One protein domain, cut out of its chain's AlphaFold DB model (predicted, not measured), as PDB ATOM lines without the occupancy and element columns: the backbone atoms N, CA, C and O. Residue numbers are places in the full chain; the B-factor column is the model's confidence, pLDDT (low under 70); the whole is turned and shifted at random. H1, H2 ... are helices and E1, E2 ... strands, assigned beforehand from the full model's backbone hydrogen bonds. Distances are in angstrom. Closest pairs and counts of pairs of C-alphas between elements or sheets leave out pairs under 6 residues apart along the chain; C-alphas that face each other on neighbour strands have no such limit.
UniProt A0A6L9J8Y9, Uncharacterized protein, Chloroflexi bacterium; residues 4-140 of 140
ATOM      1  N   HIS A   4     -39.158 -26.519   5.520       89.00
ATOM      2  CA  HIS A   4     -37.834 -27.102   5.359       89.00
ATOM      3  C   HIS A   4     -36.808 -25.993   5.476       89.00
ATOM      4  O   HIS A   4     -36.922 -25.002   4.773       89.00
ATOM      5  N   MET A   5     -35.807 -26.182   6.322       92.06
ATOM      6  CA  MET A   5     -34.709 -25.243   6.494       92.06
ATOM      7  C   MET A   5     -33.372 -25.969   6.424       92.06
ATOM      8  O   MET A   5     -33.286 -27.184   6.612       92.06
ATOM      9  N   LEU A   6     -32.308 -25.203   6.211       92.62
ATOM     10  CA  LEU A   6     -30.947 -25.709   6.134       92.62
ATOM     11  C   LEU A   6     -30.086 -25.070   7.222       92.62
ATOM     12  O   LEU A   6     -30.085 -23.855   7.414       92.62
ATOM     13  N   LEU A   7     -29.316 -25.911   7.901       93.44
ATOM     14  CA  LEU A   7     -28.236 -25.540   8.807       93.44
ATOM     15  C   LEU A   7     -26.925 -25.756   8.051       93.44
ATOM     16  O   LEU A   7     -26.643 -26.879   7.644       93.44
ATOM     17  N   VAL A   8     -26.134 -24.708   7.827       90.81
ATOM     18  CA  VAL A   8     -24.936 -24.750   6.967       90.81
ATOM     19  C   VAL A   8     -23.743 -24.076   7.620       90.81
ATOM     20  O   VAL A   8     -23.866 -23.007   8.221       90.81
ATOM     21  N   CYS A   9     -22.583 -24.722   7.521       86.19
ATOM     22  CA  CYS A   9     -21.339 -24.234   8.098       86.19
ATOM     23  C   CYS A   9     -20.453 -23.646   6.998       86.19
ATOM     24  O   CYS A   9     -20.268 -24.251   5.940       86.19
ATOM     25  N   HIS A  10     -19.897 -22.464   7.258       79.88
ATOM     26  CA  HIS A  10     -18.959 -21.791   6.365       79.88
ATOM     27  C   HIS A  10     -17.689 -21.411   7.117       79.88
ATOM     28  O   HIS A  10     -17.734 -21.065   8.298       79.88
ATOM     29  N   ALA A  11     -16.564 -21.448   6.411       77.12
ATOM     30  CA  ALA A  11     -15.298 -20.902   6.867       77.12
ATOM     31  C   ALA A  11     -15.217 -19.394   6.576       77.12
ATOM     32  O   ALA A  11     -16.004 -18.831   5.815       77.12
ATOM     33  N   ALA A  12     -14.225 -18.728   7.170       71.44
ATOM     34  CA  ALA A  12     -14.013 -17.287   7.018       71.44
ATOM     35  C   ALA A  12     -13.713 -16.833   5.578       71.44
ATOM     36  O   ALA A  12     -13.866 -15.656   5.259       71.44
ATOM     37  N   ASP A  13     -13.302 -17.755   4.711       74.06
ATOM     38  CA  ASP A  13     -13.083 -17.526   3.281       74.06
ATOM     39  C   ASP A  13     -14.367 -17.667   2.435       74.06
ATOM     40  O   ASP A  13     -14.350 -17.402   1.231       74.06
ATOM     41  N   GLY A  14     -15.492 -18.033   3.060       68.69
ATOM     42  CA  GLY A  14     -16.790 -18.228   2.423       68.69
ATOM     43  C   GLY A  14     -17.016 -19.629   1.846       68.69
ATOM     44  O   GLY A  14     -18.105 -19.880   1.323       68.69
ATOM     45  N   HIS A  15     -16.051 -20.548   1.947       79.00
ATOM     46  CA  HIS A  15     -16.230 -21.945   1.549       79.00
ATOM     47  C   HIS A  15     -16.994 -22.748   2.609       79.00
ATOM     48  O   HIS A  15     -17.072 -22.349   3.771       79.00
ATOM     49  N   PHE A  16     -17.564 -23.891   2.211       80.69
ATOM     50  CA  PHE A  16     -18.156 -24.827   3.167       80.69
ATOM     51  C   PHE A  16     -17.088 -25.334   4.135       80.69
ATOM     52  O   PHE A  16     -15.987 -25.696   3.720       80.69
ATOM     53  N   ALA A  17     -17.442 -25.375   5.415       85.25
ATOM     54  CA  ALA A  17     -16.614 -25.946   6.467       85.25
ATOM     55  C   ALA A  17     -17.304 -27.163   7.080       85.25
ATOM     56  O   ALA A  17     -18.504 -27.372   6.903       85.25
ATOM     57  N   ASP A  18     -16.538 -27.986   7.787       89.00
ATOM     58  CA  ASP A  18     -17.112 -29.034   8.623       89.00
ATOM     59  C   ASP A  18     -17.662 -28.410   9.909       89.00
ATOM     60  O   ASP A  18     -16.958 -27.672  10.603       89.00
ATOM     61  N   GLY A  19     -18.916 -28.726  10.223       90.31
ATOM     62  CA  GLY A  19     -19.496 -28.437  11.523       90.31
ATOM     63  C   GLY A  19     -18.899 -29.325  12.615       90.31
ATOM     64  O   GLY A  19     -18.323 -30.386  12.355       90.31
ATOM     65  N   ASP A  20     -19.064 -28.906  13.865       93.81
ATOM     66  CA  ASP A  20     -18.610 -29.682  15.020       93.81
ATOM     67  C   ASP A  20     -19.554 -30.873  15.278       93.81
ATOM     68  O   ASP A  20     -20.649 -30.733  15.830       93.81
ATOM     69  N   ARG A  21     -19.115 -32.067  14.857       95.25
ATOM     70  CA  ARG A  21     -19.857 -33.328  15.020       95.25
ATOM     71  C   ARG A  21     -20.085 -33.667  16.489       95.25
ATOM     72  O   ARG A  21     -21.175 -34.112  16.838       95.25
ATOM     73  N   ASP A  22     -19.083 -33.472  17.340       96.12
ATOM     74  CA  ASP A  22     -19.172 -33.847  18.752       96.12
ATOM     75  C   ASP A  22     -20.066 -32.870  19.518       96.12
ATOM     76  O   ASP A  22     -20.825 -33.285  20.394       96.12
ATOM     77  N   GLY A  23     -20.046 -31.592  19.132       96.69
ATOM     78  CA  GLY A  23     -21.017 -30.597  19.575       96.69
ATOM     79  C   GLY A  23     -22.453 -31.012  19.251       96.69
ATOM     80  O   GLY A  23     -23.298 -31.029  20.146       96.69
ATOM     81  N   ILE A  24     -22.731 -31.388  17.999       97.06
ATOM     82  CA  ILE A  24     -24.076 -31.827  17.592       97.06
ATOM     83  C   ILE A  24     -24.506 -33.102  18.309       97.06
ATOM     84  O   ILE A  24     -25.615 -33.141  18.835       97.06
ATOM     85  N   ARG A  25     -23.642 -34.120  18.376       96.56
ATOM     86  CA  ARG A  25     -23.945 -35.373  19.088       96.56
ATOM     87  C   ARG A  25     -24.301 -35.101  20.545       96.56
ATOM     88  O   ARG A  25     -25.334 -35.562  21.002       96.56
ATOM     89  N   ARG A  26     -23.523 -34.252  21.225       97.56
ATOM     90  CA  ARG A  26     -23.816 -33.850  22.605       97.56
ATOM     91  C   ARG A  26     -25.190 -33.198  22.742       97.56
ATOM     92  O   ARG A  26     -25.905 -33.514  23.678       97.56
ATOM     93  N   VAL A  27     -25.581 -32.311  21.823       97.69
ATOM     94  CA  VAL A  27     -26.929 -31.711  21.852       97.69
ATOM     95  C   VAL A  27     -28.010 -32.779  21.679       97.69
ATOM     96  O   VAL A  27     -28.989 -32.764  22.416       97.69
ATOM     97  N   LEU A  28     -27.836 -33.716  20.745       96.44
ATOM     98  CA  LEU A  28     -28.808 -34.794  20.536       96.44
ATOM     99  C   LEU A  28     -28.893 -35.751  21.737       96.44
ATOM    100  O   LEU A  28     -29.978 -36.233  22.045       96.44
ATOM    101  N   ASP A  29     -27.781 -35.986  22.433       95.94
ATOM    102  CA  ASP A  29     -27.724 -36.898  23.578       95.94
ATOM    103  C   ASP A  29     -28.181 -36.242  24.898       95.94
ATOM    104  O   ASP A  29     -28.738 -36.919  25.763       95.94
ATOM    105  N   GLU A  30     -27.936 -34.938  25.080       96.56
ATOM    106  CA  GLU A  30     -28.028 -34.270  26.389       96.56
ATOM    107  C   GLU A  30     -29.025 -33.100  26.452       96.56
ATOM    108  O   GLU A  30     -29.262 -32.577  27.545       96.56
ATOM    109  N   SER A  31     -29.603 -32.647  25.330       96.94
ATOM    110  CA  SER A  31     -30.507 -31.487  25.345       96.94
ATOM    111  C   SER A  31     -31.747 -31.752  26.202       96.94
ATOM    112  O   SER A  31     -32.484 -32.720  26.010       96.94
ATOM    113  N   ASP A  32     -32.032 -30.819  27.110       96.44
ATOM    114  CA  ASP A  32     -33.212 -30.858  27.978       96.44
ATOM    115  C   ASP A  32     -34.529 -30.631  27.220       96.44
ATOM    116  O   ASP A  32     -35.598 -30.795  27.810       96.44
ATOM    117  N   CYS A  33     -34.455 -30.248  25.942       96.25
ATOM    118  CA  CYS A  33     -35.592 -30.020  25.055       96.25
ATOM    119  C   CYS A  33     -36.148 -31.331  24.489       96.25
ATOM    120  O   CYS A  33     -37.316 -31.382  24.098       96.25
ATOM    121  N   ILE A  34     -35.320 -32.379  24.438       97.19
ATOM    122  CA  ILE A  34     -35.607 -33.637  23.751       97.19
ATOM    123  C   ILE A  34     -36.185 -34.654  24.740       97.19
ATOM    124  O   ILE A  34     -35.649 -34.879  25.822       97.19
ATOM    125  N   VAL A  35     -37.292 -35.286  24.356       97.19
ATOM    126  CA  VAL A  35     -37.884 -36.432  25.069       97.19
ATOM    127  C   VAL A  35     -37.381 -37.740  24.482       97.19
ATOM    128  O   VAL A  35     -37.033 -38.657  25.223       97.19
ATOM    129  N   SER A  36     -37.371 -37.839  23.156       96.25
ATOM    130  CA  SER A  36     -36.916 -39.029  22.448       96.25
ATOM    131  C   SER A  36     -36.389 -38.683  21.063       96.25
ATOM    132  O   SER A  36     -36.793 -37.690  20.453       96.25
ATOM    133  N   ILE A  37     -35.501 -39.543  20.570       96.19
ATOM    134  CA  ILE A  37     -35.001 -39.520  19.200       96.19
ATOM    135  C   ILE A  37     -35.158 -40.921  18.626       96.19
ATOM    136  O   ILE A  37     -34.601 -41.875  19.165       96.19
ATOM    137  N   ASP A  38     -35.873 -41.021  17.512       94.50
ATOM    138  CA  ASP A  38     -35.992 -42.243  16.730       94.50
ATOM    139  C   ASP A  38     -35.240 -42.087  15.407       94.50
ATOM    140  O   ASP A  38     -35.382 -41.096  14.689       94.50
ATOM    141  N   MET A  39     -34.447 -43.091  15.041       89.69
ATOM    142  CA  MET A  39     -33.818 -43.124  13.723       89.69
ATOM    143  C   MET A  39     -34.840 -43.555  12.667       89.69
ATOM    144  O   MET A  39     -35.180 -44.732  12.559       89.69
ATOM    145  N   SER A  40     -35.300 -42.607  11.852       82.00
ATOM    146  CA  SER A  40     -36.258 -42.852  10.762       82.00
ATOM    147  C   SER A  40     -35.591 -43.302   9.452       82.00
ATOM    148  O   SER A  40     -36.263 -43.590   8.460       82.00
ATOM    149  N   GLY A  41     -34.259 -43.386   9.432       83.06
ATOM    150  CA  GLY A  41     -33.461 -43.867   8.309       83.06
ATOM    151  C   GLY A  41     -31.974 -43.546   8.483       83.06
ATOM    152  O   GLY A  41     -31.568 -43.039   9.530       83.06
ATOM    153  N   PRO A  42     -31.139 -43.819   7.464       85.12
ATOM    154  CA  PRO A  42     -29.730 -43.447   7.498       85.12
ATOM    155  C   PRO A  42     -29.581 -41.938   7.689       85.12
ATOM    156  O   PRO A  42     -30.093 -41.162   6.883       85.12
ATOM    157  N   GLU A  43     -28.890 -41.542   8.760       90.62
ATOM    158  CA  GLU A  43     -28.567 -40.141   9.067       90.62
ATOM    159  C   GLU A  43     -29.810 -39.241   9.261       90.62
ATOM    160  O   GLU A  43     -29.697 -38.016   9.193       90.62
ATOM    161  N   ARG A  44     -30.989 -39.837   9.513       94.75
ATOM    162  CA  ARG A  44     -32.258 -39.144   9.788       94.75
ATOM    163  C   ARG A  44     -32.754 -39.426  11.202       94.75
ATOM    164  O   ARG A  44     -32.833 -40.584  11.613       94.75
ATOM    165  N   TYR A  45     -33.151 -38.366  11.891       95.44
ATOM    166  CA  TYR A  45     -33.583 -38.366  13.283       95.44
ATOM    167  C   TYR A  45     -34.970 -37.738  13.361       95.44
ATOM    168  O   TYR A  45     -35.139 -36.562  13.041       95.44
ATOM    169  N   ALA A  46     -35.960 -38.518  13.772       95.38
ATOM    170  CA  ALA A  46     -37.252 -38.011  14.200       95.38
ATOM    171  C   ALA A  46     -37.143 -37.670  15.687       95.38
ATOM    172  O   ALA A  46     -36.887 -38.546  16.512       95.38
ATOM    173  N   ILE A  47     -37.279 -36.393  16.022       96.00
ATOM    174  CA  ILE A  47     -37.074 -35.888  17.377       96.00
ATOM    175  C   ILE A  47     -38.434 -35.508  17.950       96.00
ATOM    176  O   ILE A  47     -39.227 -34.846  17.285       96.00
ATOM    177  N   VAL A  48     -38.696 -35.899  19.194       95.81
ATOM    178  CA  VAL A  48     -39.869 -35.451  19.948       95.81
ATOM    179  C   VAL A  48     -39.400 -34.504  21.042       95.81
ATOM    180  O   VAL A  48     -38.677 -34.905  21.955       95.81
ATOM    181  N   CYS A  49     -39.813 -33.245  20.953       96.44
ATOM    182  CA  CYS A  49     -39.563 -32.223  21.961       96.44
ATOM    183  C   CYS A  49     -40.557 -32.342  23.127       96.44
ATOM    184  O   CYS A  49     -41.676 -32.840  22.975       96.44
ATOM    185  N   ARG A  50     -40.176 -31.836  24.301       95.62
ATOM    186  CA  ARG A  50     -40.991 -31.895  25.529       95.62
ATOM    187  C   ARG A  50     -42.343 -31.207  25.432       95.62
ATOM    188  O   ARG A  50     -43.307 -31.684  26.026       95.62
ATOM    189  N   ASP A  51     -42.420 -30.103  24.705       94.62
ATOM    190  CA  ASP A  51     -43.664 -29.378  24.445       94.62
ATOM    191  C   ASP A  51     -44.488 -29.953  23.276       94.62
ATOM    192  O   ASP A  51     -45.484 -29.356  22.865       94.62
ATOM    193  N   GLY A  52     -44.106 -31.129  22.763       92.75
ATOM    194  CA  GLY A  52     -44.809 -31.844  21.699       92.75
ATOM    195  C   GLY A  52     -44.375 -31.465  20.282       92.75
ATOM    196  O   GLY A  52     -44.930 -32.007  19.327       92.75
ATOM    197  N   GLY A  53     -43.396 -30.566  20.120       94.06
ATOM    198  CA  GLY A  53     -42.767 -30.303  18.823       94.06
ATOM    199  C   GLY A  53     -42.116 -31.560  18.237       94.06
ATOM    200  O   GLY A  53     -41.583 -32.387  18.972       94.06
ATOM    201  N   GLN A  54     -42.177 -31.724  16.914       94.44
ATOM    202  CA  GLN A  54     -41.673 -32.921  16.228       94.44
ATOM    203  C   GLN A  54     -40.800 -32.559  15.016       94.44
ATOM    204  O   GLN A  54     -41.247 -32.716  13.875       94.44
ATOM    205  N   PRO A  55     -39.596 -31.993  15.224       94.38
ATOM    206  CA  PRO A  55     -38.649 -31.797  14.137       94.38
ATOM    207  C   PRO A  55     -38.109 -33.125  13.606       94.38
ATOM    208  O   PRO A  55     -37.739 -34.023  14.362       94.38
ATOM    209  N   GLU A  56     -37.959 -33.200  12.290       95.38
ATOM    210  CA  GLU A  56     -37.113 -34.191  11.638       95.38
ATOM    211  C   GLU A  56     -35.792 -33.537  11.235       95.38
ATOM    212  O   GLU A  56     -35.769 -32.480  10.602       95.38
ATOM    213  N   LEU A  57     -34.685 -34.177  11.588       96.12
ATOM    214  CA  LEU A  57     -33.338 -33.735  11.261       96.12
ATOM    215  C   LEU A  57     -32.694 -34.741  10.311       96.12
ATOM    216  O   LEU A  57     -32.639 -35.934  10.599       96.12
ATOM    217  N   TYR A  58     -32.146 -34.263   9.202       95.88
ATOM    218  CA  TYR A  58     -31.249 -35.030   8.346       95.88
ATOM    219  C   TYR A  58     -29.833 -34.467   8.476       95.88
ATOM    220  O   TYR A  58     -29.586 -33.318   8.115       95.88
ATOM    221  N   ALA A  59     -28.906 -35.266   9.004       95.62
ATOM    222  CA  ALA A  59     -27.547 -34.839   9.345       95.62
ATOM    223  C   ALA A  59     -26.489 -35.748   8.685       95.62
ATOM    224  O   ALA A  59     -25.858 -36.570   9.360       95.62
ATOM    225  N   PRO A  60     -26.300 -35.639   7.356       94.19
ATOM    226  CA  PRO A  60     -25.383 -36.499   6.618       94.19
ATOM    227  C   PRO A  60     -23.930 -36.254   7.021       94.19
ATOM    228  O   PRO A  60     -23.477 -35.115   7.009       94.19
ATOM    229  N   GLY A  61     -23.182 -37.309   7.349       92.50
ATOM    230  CA  GLY A  61     -21.807 -37.191   7.845       92.50
ATOM    231  C   GLY A  61     -21.680 -37.058   9.365       92.50
ATOM    232  O   GLY A  61     -20.559 -37.010   9.870       92.50
ATOM    233  N   LEU A  62     -22.790 -37.039  10.122       94.50
ATOM    234  CA  LEU A  62     -22.738 -36.871  11.581       94.50
ATOM    235  C   LEU A  62     -22.047 -38.044  12.291       94.50
ATOM    236  O   LEU A  62     -21.294 -37.819  13.234       94.50
ATOM    237  N   HIS A  63     -22.266 -39.287  11.851       91.50
ATOM    238  CA  HIS A  63     -21.661 -40.500  12.439       91.50
ATOM    239  C   HIS A  63     -20.697 -41.225  11.499       91.50
ATOM    240  O   HIS A  63     -20.327 -42.368  11.754       91.50
ATOM    241  N   THR A  64     -20.300 -40.586  10.403       89.81
ATOM    242  CA  THR A  64     -19.393 -41.180   9.421       89.81
ATOM    243  C   THR A  64     -18.187 -40.276   9.202       89.81
ATOM    244  O   THR A  64     -18.195 -39.110   9.589       89.81
ATOM    245  N   ASP A  65     -17.165 -40.799   8.529       88.06
ATOM    246  CA  ASP A  65     -15.976 -40.026   8.144       88.06
ATOM    247  C   ASP A  65     -16.232 -39.116   6.925       88.06
ATOM    248  O   ASP A  65     -15.314 -38.497   6.386       88.06
ATOM    249  N   ARG A  66     -17.481 -39.049   6.444       89.75
ATOM    250  CA  ARG A  66     -17.877 -38.142   5.364       89.75
ATOM    251  C   ARG A  66     -17.938 -36.713   5.883       89.75
ATOM    252  O   ARG A  66     -18.198 -36.480   7.060       89.75
ATOM    253  N   ALA A  67     -17.746 -35.761   4.978       89.81
ATOM    254  CA  ALA A  67     -17.831 -34.343   5.294       89.81
ATOM    255  C   ALA A  67     -19.185 -33.967   5.920       89.81
ATOM    256  O   ALA A  67     -20.227 -34.471   5.498       89.81
ATOM    257  N   PHE A  68     -19.160 -33.079   6.915       93.31
ATOM    258  CA  PHE A  68     -20.326 -32.704   7.721       93.31
ATOM    259  C   PHE A  68     -20.585 -31.205   7.588       93.31
ATOM    260  O   PHE A  68     -20.410 -30.421   8.516       93.31
ATOM    261  N   HIS A  69     -20.958 -30.793   6.379       91.25
ATOM    262  CA  HIS A  69     -21.095 -29.375   6.032       91.25
ATOM    263  C   HIS A  69     -22.465 -28.783   6.356       91.25
ATOM    264  O   HIS A  69     -22.607 -27.561   6.470       91.25
ATOM    265  N   ARG A  70     -23.494 -29.633   6.441       92.69
ATOM    266  CA  ARG A  70     -24.878 -29.187   6.571       92.69
ATOM    267  C   ARG A  70     -25.771 -30.203   7.264       92.69
ATOM    268  O   ARG A  70     -25.512 -31.403   7.209       92.69
ATOM    269  N   MET A  71     -26.881 -29.707   7.793       95.44
ATOM    270  CA  MET A  71     -28.044 -30.497   8.176       95.44
ATOM    271  C   MET A  71     -29.306 -29.878   7.576       95.44
ATOM    272  O   MET A  71     -29.351 -28.682   7.287       95.44
ATOM    273  N   GLU A  72     -30.336 -30.688   7.394       95.25
ATOM    274  CA  GLU A  72     -31.643 -30.257   6.909       95.25
ATOM    275  C   GLU A  72     -32.654 -30.484   8.030       95.25
ATOM    276  O   GLU A  72     -32.670 -31.550   8.646       95.25
ATOM    277  N   LEU A  73     -33.474 -29.477   8.312       94.50
ATOM    278  CA  LEU A  73     -34.520 -29.543   9.321       94.50
ATOM    279  C   LEU A  73     -35.877 -29.482   8.628       94.50
ATOM    280  O   LEU A  73     -36.138 -28.554   7.865       94.50
ATOM    281  N   ALA A  74     -36.744 -30.444   8.911       92.69
ATOM    282  CA  ALA A  74     -38.126 -30.443   8.469       92.69
ATOM    283  C   ALA A  74     -39.059 -30.340   9.678       92.69
ATOM    284  O   ALA A  74     -38.923 -31.058  10.665       92.69
ATOM    285  N   LEU A  75     -40.021 -29.429   9.591       88.94
ATOM    286  CA  LEU A  75     -40.976 -29.125  10.652       88.94
ATOM    287  C   LEU A  75     -42.390 -29.129  10.086       88.94
ATOM    288  O   LEU A  75     -42.629 -28.676   8.966       88.94
ATOM    289  N   SER A  76     -43.365 -29.591  10.862       82.75
ATOM    290  CA  SER A  76     -44.761 -29.265  10.564       82.75
ATOM    291  C   SER A  76     -45.012 -27.765  10.826       82.75
ATOM    292  O   SER A  76     -44.305 -27.164  11.634       82.75
ATOM    293  N   PRO A  77     -46.018 -27.120  10.202       69.62
ATOM    294  CA  PRO A  77     -46.314 -25.698  10.438       69.62
ATOM    295  C   PRO A  77     -46.588 -25.341  11.905       69.62
ATOM    296  O   PRO A  77     -46.358 -24.215  12.325       69.62
ATOM    297  N   GLN A  78     -47.092 -26.303  12.680       73.06
ATOM    298  CA  GLN A  78     -47.361 -26.173  14.116       73.06
ATOM    299  C   GLN A  78     -46.161 -26.609  14.975       73.06
ATOM    300  O   GLN A  78     -46.212 -26.511  16.195       73.06
ATOM    301  N   GLY A  79     -45.087 -27.091  14.345       78.31
ATOM    302  CA  GLY A  79     -43.893 -27.629  14.990       78.31
ATOM    303  C   GLY A  79     -42.934 -26.569  15.529       78.31
ATOM    304  O   GLY A  79     -41.964 -26.928  16.183       78.31
ATOM    305  N   TRP A  80     -43.196 -25.279  15.302       88.62
ATOM    306  CA  TRP A  80     -42.415 -24.170  15.856       88.62
ATOM    307  C   TRP A  80     -42.759 -23.882  17.318       88.62
ATOM    308  O   TRP A  80     -43.281 -22.827  17.679       88.62
ATOM    309  N   THR A  81     -42.481 -24.861  18.163       92.94
ATOM    310  CA  THR A  81     -42.674 -24.771  19.604       92.94
ATOM    311  C   THR A  81     -41.460 -24.129  20.292       92.94
ATOM    312  O   THR A  81     -40.423 -23.889  19.662       92.94
ATOM    313  N   SER A  82     -41.572 -23.823  21.587       94.44
ATOM    314  CA  SER A  82     -40.488 -23.178  22.342       94.44
ATOM    315  C   SER A  82     -39.255 -24.077  22.427       94.44
ATOM    316  O   SER A  82     -38.136 -23.613  22.195       94.44
ATOM    317  N   ASP A  83     -39.453 -25.361  22.719       96.38
ATOM    318  CA  ASP A  83     -38.368 -26.336  22.842       96.38
ATOM    319  C   ASP A  83     -37.773 -26.675  21.476       96.38
ATOM    320  O   ASP A  83     -36.566 -26.856  21.362       96.38
ATOM    321  N   THR A  84     -38.576 -26.646  20.409       95.31
ATOM    322  CA  THR A  84     -38.053 -26.791  19.044       95.31
ATOM    323  C   THR A  84     -37.162 -25.614  18.655       95.31
ATOM    324  O   THR A  84     -36.060 -25.816  18.152       95.31
ATOM    325  N   LEU A  85     -37.581 -24.374  18.929       95.38
ATOM    326  CA  LEU A  85     -36.744 -23.191  18.691       95.38
ATOM    327  C   LEU A  85     -35.457 -23.228  19.525       95.38
ATOM    328  O   LEU A  85     -34.392 -22.838  19.040       95.38
ATOM    329  N   LYS A  86     -35.541 -23.696  20.776       97.12
ATOM    330  CA  LYS A  86     -34.376 -23.867  21.651       97.12
ATOM    331  C   LYS A  86     -33.423 -24.931  21.113       97.12
ATOM    332  O   LYS A  86     -32.243 -24.627  20.965       97.12
ATOM    333  N   LEU A  87     -33.936 -26.090  20.711       97.12
ATOM    334  CA  LEU A  87     -33.157 -27.151  20.081       97.12
ATOM    335  C   LEU A  87     -32.451 -26.663  18.809       97.12
ATOM    336  O   LEU A  87     -31.248 -26.858  18.658       97.12
ATOM    337  N   VAL A  88     -33.161 -25.980  17.905       96.31
ATOM    338  CA  VAL A  88     -32.553 -25.439  16.674       96.31
ATOM    339  C   VAL A  88     -31.427 -24.466  17.012       96.31
ATOM    340  O   VAL A  88     -30.344 -24.551  16.434       96.31
ATOM    341  N   PHE A  89     -31.642 -23.576  17.979       96.94
ATOM    342  CA  PHE A  89     -30.610 -22.644  18.423       96.94
ATOM    343  C   PHE A  89     -29.397 -23.356  19.052       96.94
ATOM    344  O   PHE A  89     -28.255 -22.962  18.796       96.94
ATOM    345  N   GLU A  90     -29.611 -24.414  19.837       97.31
ATOM    346  CA  GLU A  90     -28.541 -25.251  20.399       97.31
ATOM    347  C   GLU A  90     -27.733 -25.945  19.300       97.31
ATOM    348  O   GLU A  90     -26.506 -25.857  19.312       97.31
ATOM    349  N   LEU A  91     -28.396 -26.536  18.300       97.00
ATOM    350  CA  LEU A  91     -27.745 -27.155  17.140       97.00
ATOM    351  C   LEU A  91     -26.934 -26.131  16.331       97.00
ATOM    352  O   LEU A  91     -25.791 -26.403  15.960       97.00
ATOM    353  N   MET A  92     -27.483 -24.932  16.096       95.88
ATOM    354  CA  MET A  92     -26.762 -23.842  15.425       95.88
ATOM    355  C   MET A  92     -25.461 -23.500  16.148       95.88
ATOM    356  O   MET A  92     -24.411 -23.377  15.516       95.88
ATOM    357  N   ARG A  93     -25.523 -23.341  17.474       95.06
ATOM    358  CA  ARG A  93     -24.352 -22.989  18.286       95.06
ATOM    359  C   ARG A  93     -23.345 -24.121  18.351       95.06
ATOM    360  O   ARG A  93     -22.157 -23.872  18.180       95.06
ATOM    361  N   ALA A  94     -23.823 -25.330  18.622       95.31
ATOM    362  CA  ALA A  94     -22.976 -26.486  18.845       95.31
ATOM    363  C   ALA A  94     -22.240 -26.891  17.573       95.31
ATOM    364  O   ALA A  94     -21.053 -27.155  17.643       95.31
ATOM    365  N   GLY A  95     -22.908 -26.876  16.418       92.38
ATOM    366  CA  GLY A  95     -22.284 -27.240  15.148       92.38
ATOM    367  C   GLY A  95     -21.614 -26.088  14.402       92.38
ATOM    368  O   GLY A  95     -21.028 -26.319  13.349       92.38
ATOM    369  N   GLY A  96     -21.707 -24.850  14.899       91.19
ATOM    370  CA  GLY A  96     -21.213 -23.680  14.170       91.19
ATOM    371  C   GLY A  96     -21.985 -23.422  12.871       91.19
ATOM    372  O   GLY A  96     -21.412 -22.938  11.891       91.19
ATOM    373  N   PHE A  97     -23.287 -23.714  12.858       92.00
ATOM    374  CA  PHE A  97     -24.153 -23.565  11.691       92.00
ATOM    375  C   PHE A  97     -24.853 -22.199  11.655       92.00
ATOM    376  O   PHE A  97     -25.259 -21.652  12.685       92.00
ATOM    377  N   GLY A  98     -25.010 -21.658  10.448       92.62
ATOM    378  CA  GLY A  98     -26.011 -20.645  10.127       92.62
ATOM    379  C   GLY A  98     -27.291 -21.311   9.622       92.62
ATOM    380  O   GLY A  98     -27.232 -22.369   9.003       92.62
ATOM    381  N   LEU A  99     -28.439 -20.699   9.889       93.88
ATOM    382  CA  LEU A  99     -29.757 -21.170   9.480       93.88
ATOM    383  C   LEU A  99     -30.259 -20.374   8.271       93.88
ATOM    384  O   LEU A  99     -30.167 -19.144   8.246       93.88
ATOM    385  N   MET A 100     -30.814 -21.073   7.288       91.38
ATOM    386  CA  MET A 100     -31.461 -20.492   6.113       91.38
ATOM    387  C   MET A 100     -32.760 -21.231   5.786       91.38
ATOM    388  O   MET A 100     -32.849 -22.444   5.949       91.38
ATOM    389  N   ASP A 101     -33.750 -20.493   5.292       85.81
ATOM    390  CA  ASP A 101     -35.046 -21.041   4.862       85.81
ATOM    391  C   ASP A 101     -34.923 -21.841   3.549       85.81
ATOM    392  O   ASP A 101     -35.567 -22.856   3.329       85.81
ATOM    393  N   SER A 102     -34.022 -21.430   2.658       82.44
ATOM    394  CA  SER A 102     -33.736 -22.146   1.414       82.44
ATOM    395  C   SER A 102     -32.358 -21.769   0.875       82.44
ATOM    396  O   SER A 102     -31.718 -20.844   1.377       82.44
ATOM    397  N   LEU A 103     -31.906 -22.454  -0.178       77.69
ATOM    398  CA  LEU A 103     -30.666 -22.098  -0.881       77.69
ATOM    399  C   LEU A 103     -30.721 -20.700  -1.519       77.69
ATOM    400  O   LEU A 103     -29.678 -20.079  -1.704       77.69
ATOM    401  N   ASP A 104     -31.925 -20.199  -1.803       77.38
ATOM    402  CA  ASP A 104     -32.156 -18.868  -2.368       77.38
ATOM    403  C   ASP A 104     -32.391 -17.802  -1.281       77.38
ATOM    404  O   ASP A 104     -32.734 -16.654  -1.582       77.38
ATOM    405  N   ALA A 105     -32.226 -18.157  -0.001       79.69
ATOM    406  CA  ALA A 105     -32.438 -17.231   1.099       79.69
ATOM    407  C   ALA A 105     -31.492 -16.026   0.986       79.69
ATOM    408  O   ALA A 105     -30.268 -16.138   1.018       79.69
ATOM    409  N   ALA A 106     -32.078 -14.829   0.918       78.06
ATOM    410  CA  ALA A 106     -31.321 -13.582   0.836       78.06
ATOM    411  C   ALA A 106     -30.580 -13.230   2.141       78.06
ATOM    412  O   ALA A 106     -29.746 -12.323   2.138       78.06
ATOM    413  N   GLN A 107     -30.910 -13.898   3.250       85.69
ATOM    414  CA  GLN A 107     -30.365 -13.668   4.583       85.69
ATOM    415  C   GLN A 107     -30.124 -15.003   5.292       85.69
ATOM    416  O   GLN A 107     -30.933 -15.919   5.189       85.69
ATOM    417  N   ILE A 108     -29.026 -15.073   6.042       90.06
ATOM    418  CA  ILE A 108     -28.680 -16.204   6.907       90.06
ATOM    419  C   ILE A 108     -28.775 -15.745   8.357       90.06
ATOM    420  O   ILE A 108     -28.296 -14.661   8.697       90.06
ATOM    421  N   ILE A 109     -29.378 -16.565   9.211       93.56
ATOM    422  CA  ILE A 109     -29.446 -16.337  10.654       93.56
ATOM    423  C   ILE A 109     -28.262 -17.050  11.310       93.56
ATOM    424  O   ILE A 109     -28.027 -18.228  11.065       93.56
ATOM    425  N   VAL A 110     -27.500 -16.358  12.149       93.88
ATOM    426  CA  VAL A 110     -26.308 -16.902  12.820       93.88
ATOM    427  C   VAL A 110     -26.416 -16.754  14.332       93.88
ATOM    428  O   VAL A 110     -27.091 -15.857  14.832       93.88
ATOM    429  N   SER A 111     -25.733 -17.630  15.071       93.19
ATOM    430  CA  SER A 111     -25.788 -17.674  16.542       93.19
ATOM    431  C   SER A 111     -24.508 -17.167  17.226       93.19
ATOM    432  O   SER A 111     -24.467 -17.028  18.453       93.19
ATOM    433  N   SER A 112     -23.465 -16.863  16.443       89.19
ATOM    434  CA  SER A 112     -22.185 -16.322  16.908       89.19
ATOM    435  C   SER A 112     -21.759 -15.086  16.099       89.19
ATOM    436  O   SER A 112     -21.824 -15.110  14.869       89.19
ATOM    437  N   PRO A 113     -21.242 -14.018  16.745       86.31
ATOM    438  CA  PRO A 113     -20.707 -12.848  16.044       86.31
ATOM    439  C   PRO A 113     -19.591 -13.178  15.047       86.31
ATOM    440  O   PRO A 113     -19.476 -12.521  14.018       86.31
ATOM    441  N   GLN A 114     -18.783 -14.205  15.328       83.62
ATOM    442  CA  GLN A 114     -17.688 -14.617  14.445       83.62
ATOM    443  C   GLN A 114     -18.212 -15.114  13.092       83.62
ATOM    444  O   GLN A 114     -17.611 -14.827  12.062       83.62
ATOM    445  N   GLN A 115     -19.379 -15.771  13.084       82.31
ATOM    446  CA  GLN A 115     -19.999 -16.290  11.865       82.31
ATOM    447  C   GLN A 115     -20.467 -15.183  10.920       82.31
ATOM    448  O   GLN A 115     -20.555 -15.416   9.721       82.31
ATOM    449  N   VAL A 116     -20.721 -13.965  11.412       80.19
ATOM    450  CA  VAL A 116     -21.101 -12.830  10.553       80.19
ATOM    451  C   VAL A 116     -20.019 -12.557   9.502       80.19
ATOM    452  O   VAL A 116     -20.332 -12.235   8.358       80.19
ATOM    453  N   ALA A 117     -18.747 -12.746   9.864       76.31
ATOM    454  CA  ALA A 117     -17.620 -12.558   8.956       76.31
ATOM    455  C   ALA A 117     -17.482 -13.675   7.905       76.31
ATOM    456  O   ALA A 117     -16.792 -13.475   6.911       76.31
ATOM    457  N   TYR A 118     -18.129 -14.831   8.097       77.50
ATOM    458  CA  TYR A 118     -17.990 -16.006   7.222       77.50
ATOM    459  C   TYR A 118     -18.879 -15.926   5.977       77.50
ATOM    460  O   TYR A 118     -18.751 -16.723   5.052       77.50
ATOM    461  N   PHE A 119     -19.754 -14.919   5.919       71.12
ATOM    462  CA  PHE A 119     -20.697 -14.714   4.827       71.12
ATOM    463  C   PHE A 119     -20.556 -13.327   4.168       71.12
ATOM    464  O   PHE A 119     -21.537 -12.583   4.067       71.12
ATOM    465  N   PRO A 120     -19.361 -12.939   3.679       63.44
ATOM    466  CA  PRO A 120     -19.106 -11.572   3.217       63.44
ATOM    467  C   PRO A 120     -19.826 -11.199   1.908       63.44
ATOM    468  O   PRO A 120     -19.854 -10.026   1.546       63.44
ATOM    469  N   ARG A 121     -20.382 -12.175   1.173       67.44
ATOM    470  CA  ARG A 121     -20.980 -11.987  -0.165       67.44
ATOM    471  C   ARG A 121     -22.502 -12.140  -0.214       67.44
ATOM    472  O   ARG A 121     -23.062 -12.191  -1.306       67.44
ATOM    473  N   LEU A 122     -23.176 -12.246   0.931       71.50
ATOM    474  CA  LEU A 122     -24.637 -12.314   0.939       71.50
ATOM    475  C   LEU A 122     -25.258 -10.979   0.518       71.50
ATOM    476  O   LEU A 122     -24.741  -9.909   0.836       71.50
ATOM    477  N   LEU A 123     -26.412 -11.055  -0.152       73.12
ATOM    478  CA  LEU A 123     -27.200  -9.881  -0.542       73.12
ATOM    479  C   LEU A 123     -27.656  -9.063   0.676       73.12
ATOM    480  O   LEU A 123     -27.739  -7.838   0.599       73.12
ATOM    481  N   LYS A 124     -27.934  -9.729   1.803       82.88
ATOM    482  CA  LYS A 124     -28.174  -9.098   3.105       82.88
ATOM    483  C   LYS A 124     -27.150  -9.592   4.116       82.88
ATOM    484  O   LYS A 124     -26.767 -10.759   4.100       82.88
ATOM    485  N   GLN A 125     -26.750  -8.713   5.032       85.00
ATOM    486  CA  GLN A 125     -25.877  -9.107   6.136       85.00
ATOM    487  C   GLN A 125     -26.529 -10.222   6.978       85.00
ATOM    488  O   GLN A 125     -27.755 -10.191   7.172       85.00
ATOM    489  N   PRO A 126     -25.733 -11.179   7.497       89.44
ATOM    490  CA  PRO A 126     -26.229 -12.189   8.421       89.44
ATOM    491  C   PRO A 126     -26.950 -11.567   9.616       89.44
ATOM    492  O   PRO A 126     -26.481 -10.586  10.199       89.44
ATOM    493  N   LEU A 127     -28.080 -12.154   9.997       92.69
ATOM    494  CA  LEU A 127     -28.837 -11.751  11.172       92.69
ATOM    495  C   LEU A 127     -28.314 -12.504  12.394       92.69
ATOM    496  O   LEU A 127     -28.464 -13.719  12.493       92.69
ATOM    497  N   LEU A 128     -27.702 -11.788  13.332       93.88
ATOM    498  CA  LEU A 128     -27.251 -12.374  14.590       93.88
ATOM    499  C   LEU A 128     -28.416 -12.483  15.580       93.88
ATOM    500  O   LEU A 128     -28.952 -11.462  16.013       93.88
ATOM    501  N   VAL A 129     -28.732 -13.703  16.008       95.44
ATOM    502  CA  VAL A 129     -29.695 -13.986  17.085       95.44
ATOM    503  C   VAL A 129     -28.958 -14.436  18.344       95.44
ATOM    504  O   VAL A 129     -27.967 -15.167  18.267       95.44
ATOM    505  N   ARG A 130     -29.398 -13.984  19.526       93.94
ATOM    506  CA  ARG A 130     -28.682 -14.249  20.792       93.94
ATOM    507  C   ARG A 130     -29.286 -15.384  21.605       93.94
ATOM    508  O   ARG A 130     -28.641 -15.865  22.534       93.94
ATOM    509  N   ASN A 131     -30.516 -15.776  21.297       95.50
ATOM    510  CA  ASN A 131     -31.263 -16.816  21.991       95.50
ATOM    511  C   ASN A 131     -32.388 -17.358  21.085       95.50
ATOM    512  O   ASN A 131     -32.636 -16.834  19.997       95.50
ATOM    513  N   SER A 132     -33.096 -18.386  21.555       94.44
ATOM    514  CA  SER A 132     -34.202 -19.022  20.827       94.44
ATOM    515  C   SER A 132     -35.422 -18.120  20.612       94.44
ATOM    516  O   SER A 132     -36.148 -18.292  19.636       94.44
ATOM    517  N   ARG A 133     -35.643 -17.122  21.476       93.94
ATOM    518  CA  ARG A 133     -36.719 -16.137  21.300       93.94
ATOM    519  C   ARG A 133     -36.415 -15.188  20.141       93.94
ATOM    520  O   ARG A 133     -37.300 -14.940  19.330       93.94
ATOM    521  N   ASP A 134     -35.184 -14.691  20.049       94.88
ATOM    522  CA  ASP A 134     -34.729 -13.866  18.922       94.88
ATOM    523  C   ASP A 134     -34.836 -14.651  17.606       94.88
ATOM    524  O   ASP A 134     -35.267 -14.106  16.591       94.88
ATOM    525  N   LEU A 135     -34.491 -15.945  17.643       93.44
ATOM    526  CA  LEU A 135     -34.669 -16.858  16.517       93.44
ATOM    527  C   LEU A 135     -36.144 -16.957  16.107       93.44
ATOM    528  O   LEU A 135     -36.458 -16.734  14.943       93.44
ATOM    529  N   GLY A 136     -37.054 -17.208  17.055       90.69
ATOM    530  CA  GLY A 136     -38.492 -17.276  16.776       90.69
ATOM    531  C   GLY A 136     -39.051 -15.990  16.161       90.69
ATOM    532  O   GLY A 136     -39.797 -16.053  15.193       90.69
ATOM    533  N   LEU A 137     -38.635 -14.819  16.654       90.94
ATOM    534  CA  LEU A 137     -39.029 -13.520  16.084       90.94
ATOM    535  C   LEU A 137     -38.467 -13.263  14.680       90.94
ATOM    536  O   LEU A 137     -38.981 -12.404  13.976       90.94
ATOM    537  N   SER A 138     -37.392 -13.952  14.296       89.44
ATOM    538  CA  SER A 138     -36.764 -13.800  12.978       89.44
ATOM    539  C   SER A 138     -37.386 -14.708  11.915       89.44
ATOM    540  O   SER A 138     -37.133 -14.512  10.730       89.44
ATOM    541  N   LEU A 139     -38.149 -15.717  12.341       85.81
ATOM    542  CA  LEU A 139     -38.766 -16.733  11.485       85.81
ATOM    543  C   LEU A 139     -40.273 -16.504  11.258       85.81
ATOM    544  O   LEU A 139     -40.851 -17.148  10.385       85.81
ATOM    545  N   LEU A 140     -40.897 -15.624  12.050       69.25
ATOM    546  CA  LEU A 140     -42.321 -15.260  12.012       69.25
ATOM    547  C   LEU A 140     -42.525 -13.891  11.354       69.25
ATOM    548  O   LEU A 140     -43.543 -13.743  10.640       69.25
TER     549      LEU A 140
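AT A GLANCE: This is residues 4 to 140 of the 140 residues of an uncharacterized protein of Chloroflexi bacterium (UniProt A0A6L9J8Y9). A strongly twisted sheet of six strands curls round one long helix, H2, with H1 beside H2 at one flank and H4 crossing H2 at the other. Beyond the sheet's E6 edge, residues 101 to 131 form a loop-rich region that holds the short H3. The printed part has 137 residues, with four named helices and six named strands in the order E1 H1 E2 E3 E4 E5 H2 E6 H3 H4; the sheet runs E2 E3 E4 E5 E1 E6, antiparallel throughout. The class is mixed, helices and strands, with 67 residues, under half, in named elements. The whole is compact and rounded, with a radius of gyration of the C-alphas of 14.0 A and spans of 38 by 36 by 24 A.

IN THESE COORDINATES: In the sheet, E2 is residues 34 to 41, 18.6 A long; E3 is 44 to 49, 15.8 A; E4 is 56 to 58; E5 is 70 to 75, 16.6 A; E1 is 4 to 8, 13.2 A, with C-alpha 4 at (-37.834, -27.102, 5.359); and E6 is 98 to 100. H2, residues 82 to 95, is 20.0 A long and begins at C-alpha 82 (-40.488, -23.178, 22.342). H1 is residues 21 to 30, 14.0 A; H3 is 113 to 116; H4 is 132 to 139, 10.6 A, ending at C-alpha 139 (-38.766, -16.733, 11.485).

HOW THE PARTS SIT: E2 E3 E4 E5 form a meander, each strand the antiparallel neighbour of the one before; N 38 and O 46 of the hairpin E2 and E3 are 2.9 A apart, N 45 and O 57 of E3 and E4 2.8 A, and N 58 and O 72 of E4 and E5 2.8 A. Across the antiparallel neighbours E5 and E1, N 7 and O 71 are within hydrogen-bond range at 2.8 A, and across the antiparallel neighbours E1 and E6, N 8 and O 98 are within hydrogen-bond range at 2.8 A. E5, H2 and E6 make a split strand-helix-strand unit, two strands running the same way with E1 between them, and its crossover is right-handed. H2 is on one face of the sheet, in two layers; the closest C-alphas of H2 and E3, Asp 83 and Cys 49, are 6.1 A apart. H1 touches H2, closest at the C-alphas of Gly 23 and Ala 94, 4.6 A, at a shallow tilt of 29 degrees, opposite ways. H1 only grazes the sheet, with its residues 27 to 29. H4 touches H2, closest at the C-alphas of Lys 86 and Ser 132, 4.9 A, about perpendicular at 84 degrees. H3 and H4 are not on the sheet, and they are apart. In H1, H2 and H4 every O i to N i+4 pair is within hydrogen-bond range; H3 is too short for such a pair.

THE WHOLE: The C-alphas of Asp 13 and Gly 52 are the two farthest apart, 39.4 A. The printed part has no cut. The links E1 to H1, E4 to E5, E6 to H3 and H3 to H4 are long; in the last two, residues 109 to 110 pair with 127 to 128, parallel. The mean pLDDT of the printed part is 89.6, and residues 14, 77, 120 to 121 and 140 are under 70.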